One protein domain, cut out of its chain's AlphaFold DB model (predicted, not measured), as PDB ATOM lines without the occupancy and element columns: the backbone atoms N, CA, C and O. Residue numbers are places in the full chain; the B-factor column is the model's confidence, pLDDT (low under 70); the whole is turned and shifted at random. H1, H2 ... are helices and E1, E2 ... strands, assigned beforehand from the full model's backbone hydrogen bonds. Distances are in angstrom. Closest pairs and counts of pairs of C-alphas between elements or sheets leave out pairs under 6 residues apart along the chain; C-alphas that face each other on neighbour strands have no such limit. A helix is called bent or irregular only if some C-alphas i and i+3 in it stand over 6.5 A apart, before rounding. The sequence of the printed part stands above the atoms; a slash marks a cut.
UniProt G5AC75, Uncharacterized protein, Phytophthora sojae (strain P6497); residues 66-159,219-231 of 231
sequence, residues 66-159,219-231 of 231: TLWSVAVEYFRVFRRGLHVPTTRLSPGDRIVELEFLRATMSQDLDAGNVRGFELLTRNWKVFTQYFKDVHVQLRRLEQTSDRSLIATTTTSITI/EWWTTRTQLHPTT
ATOM      1  N   THR A  66       3.179  44.121 -24.288       73.50
ATOM      2  CA  THR A  66       2.574  45.393 -24.672       73.50
ATOM      3  C   THR A  66       1.072  45.187 -24.787       73.50
ATOM      4  O   THR A  66       0.594  44.092 -25.089       73.50
ATOM      5  N   LEU A  67       0.291  46.255 -24.626       75.56
ATOM      6  CA  LEU A  67      -1.152  46.185 -24.876       75.56
ATOM      7  C   LEU A  67      -1.463  45.647 -26.282       75.56
ATOM      8  O   LEU A  67      -2.465  44.963 -26.474       75.56
ATOM      9  N   TRP A  68      -0.580  45.903 -27.254       83.88
ATOM     10  CA  TRP A  68      -0.669  45.346 -28.600       83.88
ATOM     11  C   TRP A  68      -0.531  43.831 -28.632       83.88
ATOM     12  O   TRP A  68      -1.360  43.184 -29.268       83.88
ATOM     13  N   SER A  69       0.466  43.254 -27.953       83.62
ATOM     14  CA  SER A  69       0.615  41.797 -27.933       83.62
ATOM     15  C   SER A  69      -0.602  41.147 -27.284       83.62
ATOM     16  O   SER A  69      -1.173  40.237 -27.868       83.62
ATOM     17  N   VAL A  70      -1.088  41.677 -26.156       84.75
ATOM     18  CA  VAL A  70      -2.295  41.147 -25.494       84.75
ATOM     19  C   VAL A  70      -3.530  41.247 -26.402       84.75
ATOM     20  O   VAL A  70      -4.274  40.275 -26.538       84.75
ATOM     21  N   ALA A  71      -3.737  42.381 -27.077       85.69
ATOM     22  CA  ALA A  71      -4.870  42.570 -27.983       85.69
ATOM     23  C   ALA A  71      -4.807  41.647 -29.213       85.69
ATOM     24  O   ALA A  71      -5.811  41.035 -29.584       85.69
ATOM     25  N   VAL A  72      -3.637  41.509 -29.842       86.75
ATOM     26  CA  VAL A  72      -3.441  40.601 -30.983       86.75
ATOM     27  C   VAL A  72      -3.685  39.154 -30.564       86.75
ATOM     28  O   VAL A  72      -4.380  38.417 -31.267       86.75
ATOM     29  N   GLU A  73      -3.180  38.760 -29.397       86.88
ATOM     30  CA  GLU A  73      -3.380  37.426 -28.840       86.88
ATOM     31  C   GLU A  73      -4.853  37.148 -28.532       86.88
ATOM     32  O   GLU A  73      -5.349  36.075 -28.877       86.88
ATOM     33  N   TYR A  74      -5.591  38.124 -27.991       88.38
ATOM     34  CA  TYR A  74      -7.034  38.004 -27.770       88.38
ATOM     35  C   TYR A  74      -7.776  37.642 -29.064       88.38
ATOM     36  O   TYR A  74      -8.492  36.637 -29.119       88.38
ATOM     37  N   PHE A  75      -7.563  38.410 -30.137       87.00
ATOM     38  CA  PHE A  75      -8.229  38.145 -31.416       87.00
ATOM     39  C   PHE A  75      -7.722  36.872 -32.092       87.00
ATOM     40  O   PHE A  75      -8.483  36.231 -32.814       87.00
ATOM     41  N   ARG A  76      -6.469  36.469 -31.855       91.12
ATOM     42  CA  ARG A  76      -5.932  35.194 -32.343       91.12
ATOM     43  C   ARG A  76      -6.640  34.009 -31.689       91.12
ATOM     44  O   ARG A  76      -7.050  33.090 -32.398       91.12
ATOM     45  N   VAL A  77      -6.776  34.040 -30.365       87.56
ATOM     46  CA  VAL A  77      -7.388  32.975 -29.559       87.56
ATOM     47  C   VAL A  77      -8.863  32.804 -29.908       87.56
ATOM     48  O   VAL A  77      -9.296  31.692 -30.199       87.56
ATOM     49  N   PHE A  78      -9.620  33.899 -29.978       88.06
ATOM     50  CA  PHE A  78     -11.056  33.854 -30.275       88.06
ATOM     51  C   PHE A  78     -11.392  33.945 -31.770       88.06
ATOM     52  O   PHE A  78     -12.564  34.031 -32.135       88.06
ATOM     53  N   ARG A  79     -10.389  33.866 -32.661       88.19
ATOM     54  CA  ARG A  79     -10.564  34.007 -34.118       88.19
ATOM     55  C   ARG A  79     -11.657  33.106 -34.678       88.19
ATOM     56  O   ARG A  79     -12.331  33.505 -35.614       88.19
ATOM     57  N   ARG A  80     -11.800  31.889 -34.154       88.31
ATOM     58  CA  ARG A  80     -12.805  30.908 -34.603       88.31
ATOM     59  C   ARG A  80     -13.844  30.589 -33.528       88.31
ATOM     60  O   ARG A  80     -14.433  29.517 -33.538       88.31
ATOM     61  N   GLY A  81     -14.009  31.489 -32.562       87.00
ATOM     62  CA  GLY A  81     -14.739  31.192 -31.338       87.00
ATOM     63  C   GLY A  81     -13.973  30.246 -30.411       87.00
ATOM     64  O   GLY A  81     -12.794  29.947 -30.617       87.00
ATOM     65  N   LEU A  82     -14.655  29.787 -29.362       86.94
ATOM     66  CA  LEU A  82     -14.104  28.906 -28.339       86.94
ATOM     67  C   LEU A  82     -14.868  27.577 -28.317       86.94
ATOM     68  O   LEU A  82     -15.944  27.464 -27.729       86.94
ATOM     69  N   HIS A  83     -14.273  26.556 -28.930       82.19
ATOM     70  CA  HIS A  83     -14.811  25.199 -28.958       82.19
ATOM     71  C   HIS A  83     -14.119  24.337 -27.902       82.19
ATOM     72  O   HIS A  83     -13.018  23.839 -28.118       82.19
ATOM     73  N   VAL A  84     -14.767  24.146 -26.753       71.31
ATOM     74  CA  VAL A  84     -14.271  23.251 -25.697       71.31
ATOM     75  C   VAL A  84     -15.156  22.009 -25.668       71.31
ATOM     76  O   VAL A  84     -16.361  22.156 -25.435       71.31
ATOM     77  N   PRO A  85     -14.604  20.800 -25.884       61.06
ATOM     78  CA  PRO A  85     -15.364  19.561 -25.773       61.06
ATOM     79  C   PRO A  85     -16.015  19.440 -24.395       61.06
ATOM     80  O   PRO A  85     -15.358  19.630 -23.371       61.06
ATOM     81  N   THR A  86     -17.296  19.080 -24.358       54.81
ATOM     82  CA  THR A  86     -18.097  18.917 -23.130       54.81
ATOM     83  C   THR A  86     -17.514  17.883 -22.156       54.81
ATOM     84  O   THR A  86     -17.902  17.845 -20.998       54.81
ATOM     85  N   THR A  87     -16.565  17.052 -22.593       53.59
ATOM     86  CA  THR A  87     -15.863  16.063 -21.763       53.59
ATOM     87  C   THR A  87     -14.742  16.644 -20.894       53.59
ATOM     88  O   THR A  87     -14.296  15.958 -19.981       53.59
ATOM     89  N   ARG A  88     -14.304  17.892 -21.127       52.62
ATOM     90  CA  ARG A  88     -13.318  18.612 -20.294       52.62
ATOM     91  C   ARG A  88     -13.998  19.621 -19.362       52.62
ATOM     92  O   ARG A  88     -13.818  20.832 -19.494       52.62
ATOM     93  N   LEU A  89     -14.896  19.125 -18.512       53.03
ATOM     94  CA  LEU A  89     -15.705  19.931 -17.587       53.03
ATOM     95  C   LEU A  89     -15.324  19.729 -16.117       53.03
ATOM     96  O   LEU A  89     -16.101  20.097 -15.234       53.03
ATOM     97  N   SER A  90     -14.148  19.178 -15.827       54.88
ATOM     98  CA  SER A  90     -13.686  19.178 -14.442       54.88
ATOM     99  C   SER A  90     -13.358  20.621 -14.032       54.88
ATOM    100  O   SER A  90     -12.691  21.327 -14.796       54.88
ATOM    101  N   PRO A  91     -13.799  21.094 -12.850       46.84
ATOM    102  CA  PRO A  91     -13.331  22.354 -12.277       46.84
ATOM    103  C   PRO A  91     -11.806  22.273 -12.108       46.84
ATOM    104  O   PRO A  91     -11.314  21.656 -11.169       46.84
ATOM    105  N   GLY A  92     -11.054  22.801 -13.075       55.16
ATOM    106  CA  GLY A  92      -9.597  22.639 -13.146       55.16
ATOM    107  C   GLY A  92      -9.045  22.312 -14.534       55.16
ATOM    108  O   GLY A  92      -7.835  22.410 -14.721       55.16
ATOM    109  N   ASP A  93      -9.885  21.985 -15.521       60.66
ATOM    110  CA  ASP A  93      -9.416  21.761 -16.891       60.66
ATOM    111  C   ASP A  93      -8.884  23.069 -17.500       60.66
ATOM    112  O   ASP A  93      -9.627  23.998 -17.834       60.66
ATOM    113  N   ARG A  94      -7.556  23.156 -17.626       62.84
ATOM    114  CA  ARG A  94      -6.868  24.309 -18.211       62.84
ATOM    115  C   ARG A  94      -6.844  24.158 -19.729       62.84
ATOM    116  O   ARG A  94      -6.299  23.197 -20.270       62.84
ATOM    117  N   ILE A  95      -7.445  25.120 -20.419       73.12
ATOM    118  CA  ILE A  95      -7.314  25.269 -21.869       73.12
ATOM    119  C   ILE A  95      -6.027  26.054 -22.097       73.12
ATOM    120  O   ILE A  95      -5.962  27.231 -21.741       73.12
ATOM    121  N   VAL A  96      -5.003  25.386 -22.629       76.56
ATOM    122  CA  VAL A  96      -3.647  25.940 -22.780       76.56
ATOM    123  C   VAL A  96      -3.672  27.226 -23.608       76.56
ATOM    124  O   VAL A  96      -3.008  28.201 -23.272       76.56
ATOM    125  N   GLU A  97      -4.526  27.284 -24.630       78.38
ATOM    126  CA  GLU A  97      -4.708  28.448 -25.500       78.38
ATOM    127  C   GLU A  97      -5.224  29.694 -24.757       78.38
ATOM    128  O   GLU A  97      -5.043  30.811 -25.240       78.38
ATOM    129  N   LEU A  98      -5.848  29.521 -23.587       86.06
ATOM    130  CA  LEU A  98      -6.368  30.608 -22.755       86.06
ATOM    131  C   LEU A  98      -5.400  31.049 -21.653       86.06
ATOM    132  O   LEU A  98      -5.636  32.088 -21.044       86.06
ATOM    133  N   GLU A  99      -4.339  30.289 -21.361       85.88
ATOM    134  CA  GLU A  99      -3.467  30.564 -20.209       85.88
ATOM    135  C   GLU A  99      -2.770  31.915 -20.311       85.88
ATOM    136  O   GLU A  99      -2.723  32.644 -19.322       85.88
ATOM    137  N   PHE A 100      -2.310  32.275 -21.510       84.62
ATOM    138  CA  PHE A 100      -1.712  33.582 -21.761       84.62
ATOM    139  C   PHE A 100      -2.694  34.718 -21.442       84.62
ATOM    140  O   PHE A 100      -2.362  35.635 -20.696       84.62
ATOM    141  N   LEU A 101      -3.930  34.643 -21.947       86.38
ATOM    142  CA  LEU A 101      -4.932  35.681 -21.692       86.38
ATOM    143  C   LEU A 101      -5.353  35.713 -20.221       86.38
ATOM    144  O   LEU A 101      -5.520  36.790 -19.664       86.38
ATOM    145  N   ARG A 102      -5.466  34.550 -19.572       87.25
ATOM    146  CA  ARG A 102      -5.776  34.467 -18.141       87.25
ATOM    147  C   ARG A 102      -4.689  35.118 -17.283       87.25
ATOM    148  O   ARG A 102      -5.016  35.729 -16.276       87.25
ATOM    149  N   ALA A 103      -3.420  34.945 -17.651       86.38
ATOM    150  CA  ALA A 103      -2.293  35.502 -16.907       86.38
ATOM    151  C   ALA A 103      -2.121  37.013 -17.128       86.38
ATOM    152  O   ALA A 103      -1.645  37.701 -16.230       86.38
ATOM    153  N   THR A 104      -2.506  37.517 -18.303       84.12
ATOM    154  CA  THR A 104      -2.277  38.916 -18.708       84.12
ATOM    155  C   THR A 104      -3.472  39.834 -18.470       84.12
ATOM    156  O   THR A 104      -3.294  41.034 -18.271       84.12
ATOM    157  N   MET A 105      -4.699  39.310 -18.499       83.81
ATOM    158  CA  MET A 105      -5.899  40.102 -18.242       83.81
ATOM    159  C   MET A 105      -6.119  40.288 -16.743       83.81
ATOM    160  O   MET A 105      -6.052  39.340 -15.964       83.81
ATOM    161  N   SER A 106      -6.438  41.522 -16.351       81.31
ATOM    162  CA  SER A 106      -6.710  41.855 -14.955       81.31
ATOM    163  C   SER A 106      -7.922  41.093 -14.398       81.31
ATOM    164  O   SER A 106      -8.859  40.748 -15.123       81.31
ATOM    165  N   GLN A 107      -7.933  40.857 -13.085       77.62
ATOM    166  CA  GLN A 107      -9.046  40.185 -12.402       77.62
ATOM    167  C   GLN A 107     -10.349  40.996 -12.464       77.62
ATOM    168  O   GLN A 107     -11.435  40.417 -12.467       77.62
ATOM    169  N   ASP A 108     -10.239  42.321 -12.553       78.06
ATOM    170  CA  ASP A 108     -11.347  43.266 -12.697       78.06
ATOM    171  C   ASP A 108     -11.708  43.565 -14.162       78.06
ATOM    172  O   ASP A 108     -12.409  44.539 -14.426       78.06
ATOM    173  N   LEU A 109     -11.261  42.724 -15.107       82.31
ATOM    174  CA  LEU A 109     -11.596  42.825 -16.529       82.31
ATOM    175  C   LEU A 109     -13.085  43.135 -16.727       82.31
ATOM    176  O   LEU A 109     -13.942  42.317 -16.396       82.31
ATOM    177  N   ASP A 110     -13.380  44.280 -17.335       77.75
ATOM    178  CA  ASP A 110     -14.730  44.662 -17.736       77.75
ATOM    179  C   ASP A 110     -14.820  44.637 -19.269       77.75
ATOM    180  O   ASP A 110     -14.129  45.377 -19.972       77.75
ATOM    181  N   ALA A 111     -15.646  43.730 -19.783       71.38
ATOM    182  CA  ALA A 111     -15.975  43.587 -21.196       71.38
ATOM    183  C   ALA A 111     -17.439  43.994 -21.456       71.38
ATOM    184  O   ALA A 111     -18.141  43.363 -22.247       71.38
ATOM    185  N   GLY A 112     -17.919  45.024 -20.752       72.56
ATOM    186  CA  GLY A 112     -19.254  45.594 -20.898       72.56
ATOM    187  C   GLY A 112     -20.293  44.824 -20.087       72.56
ATOM    188  O   GLY A 112     -20.497  45.070 -18.904       72.56
ATOM    189  N   ASN A 113     -20.977  43.872 -20.722       66.38
ATOM    190  CA  ASN A 113     -21.966  43.021 -20.046       66.38
ATOM    191  C   ASN A 113     -21.336  41.830 -19.302       66.38
ATOM    192  O   ASN A 113     -22.045  41.035 -18.683       66.38
ATOM    193  N   VAL A 114     -20.014  41.684 -19.384       73.31
ATOM    194  CA  VAL A 114     -19.265  40.563 -18.824       73.31
ATOM    195  C   VAL A 114     -18.119  41.086 -17.969       73.31
ATOM    196  O   VAL A 114     -17.281  41.840 -18.454       73.31
ATOM    197  N   ARG A 115     -18.052  40.635 -16.710       79.06
ATOM    198  CA  ARG A 115     -16.970  40.970 -15.774       79.06
ATOM    199  C   ARG A 115     -16.148  39.741 -15.403       79.06
ATOM    200  O   ARG A 115     -16.695  38.726 -14.985       79.06
ATOM    201  N   GLY A 116     -14.834  39.846 -15.532       81.31
ATOM    202  CA  GLY A 116     -13.874  38.791 -15.235       81.31
ATOM    203  C   GLY A 116     -13.644  37.806 -16.386       81.31
ATOM    204  O   GLY A 116     -14.504  37.542 -17.233       81.31
ATOM    205  N   PHE A 117     -12.446  37.219 -16.389       84.19
ATOM    206  CA  PHE A 117     -11.956  36.341 -17.456       84.19
ATOM    207  C   PHE A 117     -12.776  35.051 -17.640       84.19
ATOM    208  O   PHE A 117     -13.012  34.602 -18.765       84.19
ATOM    209  N   GLU A 118     -13.253  34.452 -16.547       85.19
ATOM    210  CA  GLU A 118     -14.027  33.204 -16.612       85.19
ATOM    211  C   GLU A 118     -15.405  33.417 -17.257       85.19
ATOM    212  O   GLU A 118     -15.853  32.598 -18.065       85.19
ATOM    213  N   LEU A 119     -16.061  34.551 -16.977       83.06
ATOM    214  CA  LEU A 119     -17.324  34.895 -17.632       83.06
ATOM    215  C   LEU A 119     -17.113  35.269 -19.103       83.06
ATOM    216  O   LEU A 119     -17.926  34.871 -19.936       83.06
ATOM    217  N   LEU A 120     -16.004  35.935 -19.450       84.25
ATOM    218  CA  LEU A 120     -15.623  36.193 -20.847       84.25
ATOM    219  C   LEU A 120     -15.461  34.884 -21.624       84.25
ATOM    220  O   LEU A 120     -16.019  34.722 -22.710       84.25
ATOM    221  N   THR A 121     -14.748  33.926 -21.040       86.50
ATOM    222  CA  THR A 121     -14.531  32.597 -21.620       86.50
ATOM    223  C   THR A 121     -15.853  31.848 -21.796       86.50
ATOM    224  O   THR A 121     -16.134  31.305 -22.869       86.50
ATOM    225  N   ARG A 122     -16.717  31.864 -20.773       84.50
ATOM    226  CA  ARG A 122     -18.062  31.278 -20.851       84.50
ATOM    227  C   ARG A 122     -18.904  31.939 -21.941       84.50
ATOM    228  O   ARG A 122     -19.591  31.225 -22.667       84.50
ATOM    229  N   ASN A 123     -18.841  33.261 -22.079       83.50
ATOM    230  CA  ASN A 123     -19.574  33.996 -23.104       83.50
ATOM    231  C   ASN A 123     -19.147  33.565 -24.513       83.50
ATOM    232  O   ASN A 123     -19.999  33.219 -25.326       83.50
ATOM    233  N   TRP A 124     -17.840  33.465 -24.779       87.81
ATOM    234  CA  TRP A 124     -17.333  32.945 -26.054       87.81
ATOM    235  C   TRP A 124     -17.765  31.506 -26.325       87.81
ATOM    236  O   TRP A 124     -18.130  31.184 -27.455       87.81
ATOM    237  N   LYS A 125     -17.770  30.648 -25.300       85.56
ATOM    238  CA  LYS A 125     -18.258  29.268 -25.422       85.56
ATOM    239  C   LYS A 125     -19.730  29.232 -25.834       85.56
ATOM    240  O   LYS A 125     -20.082  28.532 -26.777       85.56
ATOM    241  N   VAL A 126     -20.573  30.002 -25.150       81.56
ATOM    242  CA  VAL A 126     -22.013  30.091 -25.435       81.56
ATOM    243  C   VAL A 126     -22.257  30.678 -26.828       81.56
ATOM    244  O   VAL A 126     -23.011  30.109 -27.611       81.56
ATOM    245  N   PHE A 127     -21.560  31.757 -27.183       82.50
ATOM    246  CA  PHE A 127     -21.631  32.374 -28.509       82.50
ATOM    247  C   PHE A 127     -21.311  31.370 -29.626       82.50
ATOM    248  O   PHE A 127     -22.059  31.231 -30.591       82.50
ATOM    249  N   THR A 128     -20.232  30.609 -29.446       86.50
ATOM    250  CA  THR A 128     -19.751  29.609 -30.410       86.50
ATOM    251  C   THR A 128     -20.627  28.348 -30.446       86.50
ATOM    252  O   THR A 128     -20.620  27.605 -31.422       86.50
ATOM    253  N   GLN A 129     -21.399  28.091 -29.389       85.00
ATOM    254  CA  GLN A 129     -22.383  27.012 -29.368       85.00
ATOM    255  C   GLN A 129     -23.613  27.357 -30.216       85.00
ATOM    256  O   GLN A 129     -24.163  26.476 -30.878       85.00
ATOM    257  N   TYR A 130     -24.047  28.619 -30.199       81.06
ATOM    258  CA  TYR A 130     -25.247  29.035 -30.919       81.06
ATOM    259  C   TYR A 130     -24.998  29.363 -32.384       81.06
ATOM    260  O   TYR A 130     -25.864  29.075 -33.210       81.06
ATOM    261  N   PHE A 131     -23.857  29.953 -32.727       81.50
ATOM    262  CA  PHE A 131     -23.532  30.328 -34.101       81.50
ATOM    263  C   PHE A 131     -22.539  29.348 -34.723       81.50
ATOM    264  O   PHE A 131     -21.562  28.954 -34.090       81.50
ATOM    265  N   LYS A 132     -22.778  28.963 -35.982       81.31
ATOM    266  CA  LYS A 132     -21.820  28.165 -36.761       81.31
ATOM    267  C   LYS A 132     -20.841  29.075 -37.497       81.31
ATOM    268  O   LYS A 132     -21.096  30.267 -37.637       81.31
ATOM    269  N   ASP A 133     -19.725  28.504 -37.946       80.94
ATOM    270  CA  ASP A 133     -18.717  29.174 -38.783       80.94
ATOM    271  C   ASP A 133     -18.260  30.538 -38.237       80.94
ATOM    272  O   ASP A 133     -18.022  31.484 -38.986       80.94
ATOM    273  N   VAL A 134     -18.147  30.643 -36.906       82.81
ATOM    274  CA  VAL A 134     -17.696  31.866 -36.239       82.81
ATOM    275  C   VAL A 134     -16.295  32.213 -36.719       82.81
ATOM    276  O   VAL A 134     -15.367  31.411 -36.602       82.81
ATOM    277  N   HIS A 135     -16.128  33.434 -37.217       83.12
ATOM    278  CA  HIS A 135     -14.839  33.934 -37.655       83.12
ATOM    279  C   HIS A 135     -14.668  35.424 -37.350       83.12
ATOM    280  O   HIS A 135     -15.349  36.270 -37.923       83.12
ATOM    281  N   VAL A 136     -13.716  35.761 -36.484       82.31
ATOM    282  CA  VAL A 136     -13.393  37.131 -36.071       82.31
ATOM    283  C   VAL A 136     -12.084  37.561 -36.726       82.31
ATOM    284  O   VAL A 136     -11.039  36.951 -36.522       82.31
ATOM    285  N   GLN A 137     -12.116  38.631 -37.512       80.75
ATOM    286  CA  GLN A 137     -10.947  39.205 -38.178       80.75
ATOM    287  C   GLN A 137     -10.601  40.550 -37.568       80.75
ATOM    288  O   GLN A 137     -11.382  41.488 -37.686       80.75
ATOM    289  N   LEU A 138      -9.403  40.672 -37.000       82.12
ATOM    290  CA  LEU A 138      -8.828  41.972 -36.666       82.12
ATOM    291  C   LEU A 138      -8.427  42.692 -37.961       82.12
ATOM    292  O   LEU A 138      -7.559  42.222 -38.695       82.12
ATOM    293  N   ARG A 139      -9.088  43.813 -38.262       82.94
ATOM    294  CA  ARG A 139      -8.825  44.637 -39.451       82.94
ATOM    295  C   ARG A 139      -7.814  45.729 -39.166       82.94
ATOM    296  O   ARG A 139      -6.906  45.940 -39.963       82.94
ATOM    297  N   ARG A 140      -7.993  46.423 -38.044       76.69
ATOM    298  CA  ARG A 140      -7.114  47.500 -37.585       76.69
ATOM    299  C   ARG A 140      -7.010  47.471 -36.071       76.69
ATOM    300  O   ARG A 140      -7.968  47.098 -35.398       76.69
ATOM    301  N   LEU A 141      -5.856  47.881 -35.566       82.75
ATOM    302  CA  LEU A 141      -5.606  48.102 -34.150       82.75
ATOM    303  C   LEU A 141      -4.900  49.449 -34.020       82.75
ATOM    304  O   LEU A 141      -3.803  49.626 -34.543       82.75
ATOM    305  N   GLU A 142      -5.552  50.398 -33.369       79.81
ATOM    306  CA  GLU A 142      -5.114  51.789 -33.278       79.81
ATOM    307  C   GLU A 142      -4.923  52.159 -31.811       79.81
ATOM    308  O   GLU A 142      -5.704  51.748 -30.953       79.81
ATOM    309  N   GLN A 143      -3.871  52.913 -31.504       79.06
ATOM    310  CA  GLN A 143      -3.628  53.400 -30.152       79.06
ATOM    311  C   GLN A 143      -4.243  54.786 -29.981       79.06
ATOM    312  O   GLN A 143      -3.953  55.697 -30.751       79.06
ATOM    313  N   THR A 144      -5.083  54.940 -28.961       74.94
ATOM    314  CA  THR A 144      -5.737  56.221 -28.640       74.94
ATOM    315  C   THR A 144      -5.052  56.922 -27.470       74.94
ATOM    316  O   THR A 144      -5.045  58.147 -27.406       74.94
ATOM    317  N   SER A 145      -4.450  56.161 -26.551       76.00
ATOM    318  CA  SER A 145      -3.622  56.682 -25.458       76.00
ATOM    319  C   SER A 145      -2.545  55.670 -25.060       76.00
ATOM    320  O   SER A 145      -2.541  54.535 -25.538       76.00
ATOM    321  N   ASP A 146      -1.654  56.055 -24.147       70.06
ATOM    322  CA  ASP A 146      -0.634  55.186 -23.539       70.06
ATOM    323  C   ASP A 146      -1.175  53.816 -23.087       70.06
ATOM    324  O   ASP A 146      -0.491  52.803 -23.234       70.06
ATOM    325  N   ARG A 147      -2.418  53.780 -22.595       75.31
ATOM    326  CA  ARG A 147      -3.087  52.587 -22.071       75.31
ATOM    327  C   ARG A 147      -4.393  52.211 -22.773       75.31
ATOM    328  O   ARG A 147      -5.206  51.489 -22.203       75.31
ATOM    329  N   SER A 148      -4.625  52.703 -23.988       75.56
ATOM    330  CA  SER A 148      -5.893  52.480 -24.688       75.56
ATOM    331  C   SER A 148      -5.688  52.122 -26.148       75.56
ATOM    332  O   SER A 148      -5.023  52.844 -26.894       75.56
ATOM    333  N   LEU A 149      -6.342  51.039 -26.561       80.94
ATOM    334  CA  LEU A 149      -6.378  50.564 -27.936       80.94
ATOM    335  C   LEU A 149      -7.817  50.478 -28.434       80.94
ATOM    336  O   LEU A 149      -8.722  50.119 -27.681       80.94
ATOM    337  N   ILE A 150      -8.004  50.743 -29.721       81.56
ATOM    338  CA  ILE A 150      -9.250  50.519 -30.447       81.56
ATOM    339  C   ILE A 150      -8.990  49.454 -31.505       81.56
ATOM    340  O   ILE A 150      -8.114  49.598 -32.357       81.56
ATOM    341  N   ALA A 151      -9.768  48.377 -31.452       80.44
ATOM    342  CA  ALA A 151      -9.732  47.311 -32.439       80.44
ATOM    343  C   ALA A 151     -10.930  47.434 -33.384       80.44
ATOM    344  O   ALA A 151     -12.078  47.415 -32.953       80.44
ATOM    345  N   THR A 152     -10.666  47.518 -34.686       80.12
ATOM    346  CA  THR A 152     -11.692  47.352 -35.720       80.12
ATOM    347  C   THR A 152     -11.715  45.892 -36.142       80.12
ATOM    348  O   THR A 152     -10.692  45.374 -36.600       80.12
ATOM    349  N   THR A 153     -12.867  45.231 -36.038       77.75
ATOM    350  CA  THR A 153     -13.013  43.816 -36.392       77.75
ATOM    351  C   THR A 153     -14.134  43.571 -37.395       77.75
ATOM    352  O   THR A 153     -15.059  44.362 -37.543       77.75
ATOM    353  N   THR A 154     -14.040  42.457 -38.115       75.38
ATOM    354  CA  THR A 154     -15.163  41.880 -38.862       75.38
ATOM    355  C   THR A 154     -15.487  40.534 -38.241       75.38
ATOM    356  O   THR A 154     -14.611  39.672 -38.188       75.38
ATOM    357  N   THR A 155     -16.725  40.350 -37.797       78.94
ATOM    358  CA  THR A 155     -17.206  39.074 -37.264       78.94
ATOM    359  C   THR A 155     -18.179  38.462 -38.257       78.94
ATOM    360  O   THR A 155     -19.219  39.046 -38.546       78.94
ATOM    361  N   SER A 156     -17.834  37.287 -38.768       79.19
ATOM    362  CA  SER A 156     -18.683  36.479 -39.638       79.19
ATOM    363  C   SER A 156     -19.254  35.311 -38.845       79.19
ATOM    364  O   SER A 156     -18.538  34.695 -38.055       79.19
ATOM    365  N   ILE A 157     -20.535  35.018 -39.058       80.44
ATOM    366  CA  ILE A 157     -21.253  33.915 -38.418       80.44
ATOM    367  C   ILE A 157     -22.281  33.322 -39.382       80.44
ATOM    368  O   ILE A 157     -22.838  34.026 -40.224       80.44
ATOM    369  N   THR A 158     -22.590  32.045 -39.191       75.38
ATOM    370  CA  THR A 158     -23.731  31.370 -39.807       75.38
ATOM    371  C   THR A 158     -24.863  31.279 -38.785       75.38
ATOM    372  O   THR A 158     -24.741  30.604 -37.754       75.38
ATOM    373  N   ILE A 159     -25.982  31.948 -39.077       74.88
ATOM    374  CA  ILE A 159     -27.218  31.852 -38.292       74.88
ATOM    375  C   ILE A 159     -27.995  30.625 -38.767       74.88
ATOM    376  O   ILE A 159     -28.259  30.459 -39.955       74.88
ATOM    377  N   GLU A 219     -23.284  50.318 -32.151       29.64
ATOM    378  CA  GLU A 219     -23.004  51.058 -30.917       29.64
ATOM    379  C   GLU A 219     -23.299  50.229 -29.649       29.64
ATOM    380  O   GLU A 219     -24.082  50.619 -28.792       29.64
ATOM    381  N   TRP A 220     -22.654  49.069 -29.511       29.53
ATOM    382  CA  TRP A 220     -22.595  48.286 -28.270       29.53
ATOM    383  C   TRP A 220     -21.196  48.312 -27.628       29.53
ATOM    384  O   TRP A 220     -21.001  47.731 -26.566       29.53
ATOM    385  N   TRP A 221     -20.222  49.000 -28.242       26.55
ATOM    386  CA  TRP A 221     -18.833  49.114 -27.758       26.55
ATOM    387  C   TRP A 221     -18.397  50.546 -27.420       26.55
ATOM    388  O   TRP A 221     -17.212  50.809 -27.205       26.55
ATOM    389  N   THR A 222     -19.324  51.495 -27.317       28.47
ATOM    390  CA  THR A 222     -19.020  52.861 -26.869       28.47
ATOM    391  C   THR A 222     -18.926  52.964 -25.351       28.47
ATOM    392  O   THR A 222     -19.522  53.851 -24.757       28.47
ATOM    393  N   THR A 223     -18.126  52.124 -24.687       26.25
ATOM    394  CA  THR A 223     -17.381  52.578 -23.499       26.25
ATOM    395  C   THR A 223     -16.229  51.632 -23.155       26.25
ATOM    396  O   THR A 223     -16.422  50.573 -22.578       26.25
ATOM    397  N   ARG A 224     -15.009  52.071 -23.490       31.02
ATOM    398  CA  ARG A 224     -13.762  51.807 -22.752       31.02
ATOM    399  C   ARG A 224     -13.540  50.361 -22.269       31.02
ATOM    400  O   ARG A 224     -13.653  50.068 -21.085       31.02
ATOM    401  N   THR A 225     -13.002  49.511 -23.140       33.28
ATOM    402  CA  THR A 225     -12.147  48.406 -22.679       33.28
ATOM    403  C   THR A 225     -10.803  49.005 -22.255       33.28
ATOM    404  O   THR A 225      -9.850  49.044 -23.033       33.28
ATOM    405  N   GLN A 226     -10.724  49.564 -21.044       36.06
ATOM    406  CA  GLN A 226      -9.424  49.859 -20.445       36.06
ATOM    407  C   GLN A 226      -8.831  48.532 -19.979       36.06
ATOM    408  O   GLN A 226      -9.109  48.053 -18.885       36.06
ATOM    409  N   LEU A 227      -8.029  47.908 -20.842       33.97
ATOM    410  CA  LEU A 227      -7.097  46.879 -20.403       33.97
ATOM    411  C   LEU A 227      -6.027  47.599 -19.581       33.97
ATOM    412  O   LEU A 227      -5.083  48.157 -20.130       33.97
ATOM    413  N   HIS A 228      -6.221  47.659 -18.265       32.88
ATOM    414  CA  HIS A 228      -5.183  48.105 -17.351       32.88
ATOM    415  C   HIS A 228      -4.107  47.016 -17.268       32.88
ATOM    416  O   HIS A 228      -4.416  45.906 -16.834       32.88
ATOM    417  N   PRO A 229      -2.852  47.297 -17.658       31.52
ATOM    418  CA  PRO A 229      -1.748  46.437 -17.281       31.52
ATOM    419  C   PRO A 229      -1.451  46.680 -15.797       31.52
ATOM    420  O   PRO A 229      -1.240  47.824 -15.376       31.52
ATOM    421  N   THR A 230      -1.470  45.611 -15.004       34.19
ATOM    422  CA  THR A 230      -0.949  45.615 -13.635       34.19
ATOM    423  C   THR A 230       0.539  45.968 -13.658       34.19
ATOM    424  O   THR A 230       1.289  45.462 -14.491       34.19
ATOM    425  N   THR A 231       0.907  46.896 -12.772       33.50
ATOM    426  CA  THR A 231       2.267  47.378 -12.471       33.50
ATOM    427  C   THR A 231       3.281  46.277 -12.234       33.50
ATOM    428  O   THR A 231       2.904  45.296 -11.556       33.50
TER     429      THR A 231
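Overview. This is residues 66 to 159 and 219 to 231 of the 231 residues of an uncharacterized protein of Phytophthora sojae (strain P6497) (UniProt G5AC75). A long, bent hairpin of strands E1 and E2 runs along one side; H1 packs on it, H2 folds back beside H1, H3 leads into E1, and residues 85 to 94 stick out. The 107 printed residues hold H1, H2, H3, E1, E2 in chain order, class mixed, with an antiparallel sheet. The whole is compact, radius of gyration of the C-alphas 14.1 A, spans 42 by 33 by 22 A.

Along the chain. H1, residues 67 to 77, begins at C-alpha 67 (-1.152, 46.185, -24.876). H2 is residues 96 to 104; H3, residues 117 to 130, measures 20.3 A. E1, residues 132 to 145, measures 35.7 A and bends by 54 degrees at residue 142. E2, residues 148 to 158, measures 31.5 A and ends at C-alpha 158 (-23.731, 31.370, -39.807).

Arrangement. H1 and H2, a helical hairpin, touch, closest C-alphas Val 77 and Glu 97, 6.6 A, at a shallow tilt of 24 degrees, opposite ways. The closest C-alphas of H1 and E1, Phe 75 and Leu 138, are 6.5 A apart. H2 and H3 are close but not clearly touching, closest C-alphas Arg 102 and Phe 117, 6.5 A. In hairpin E1 and E2, N 135 and O 156 are within hydrogen-bond range, 2.8 A. Every O i to N i+4 pair is within range in H1 and H3, 3 of 5 in H2.

Size, cuts and confidence. Residues 160 to 218 are cut out, C-alphas 159 and 219 being 21.0 A apart. Links H1 to H2 and H2 to H3 are long. Residues 85 to 94, 113 and 219 to 231 have pLDDT under 70.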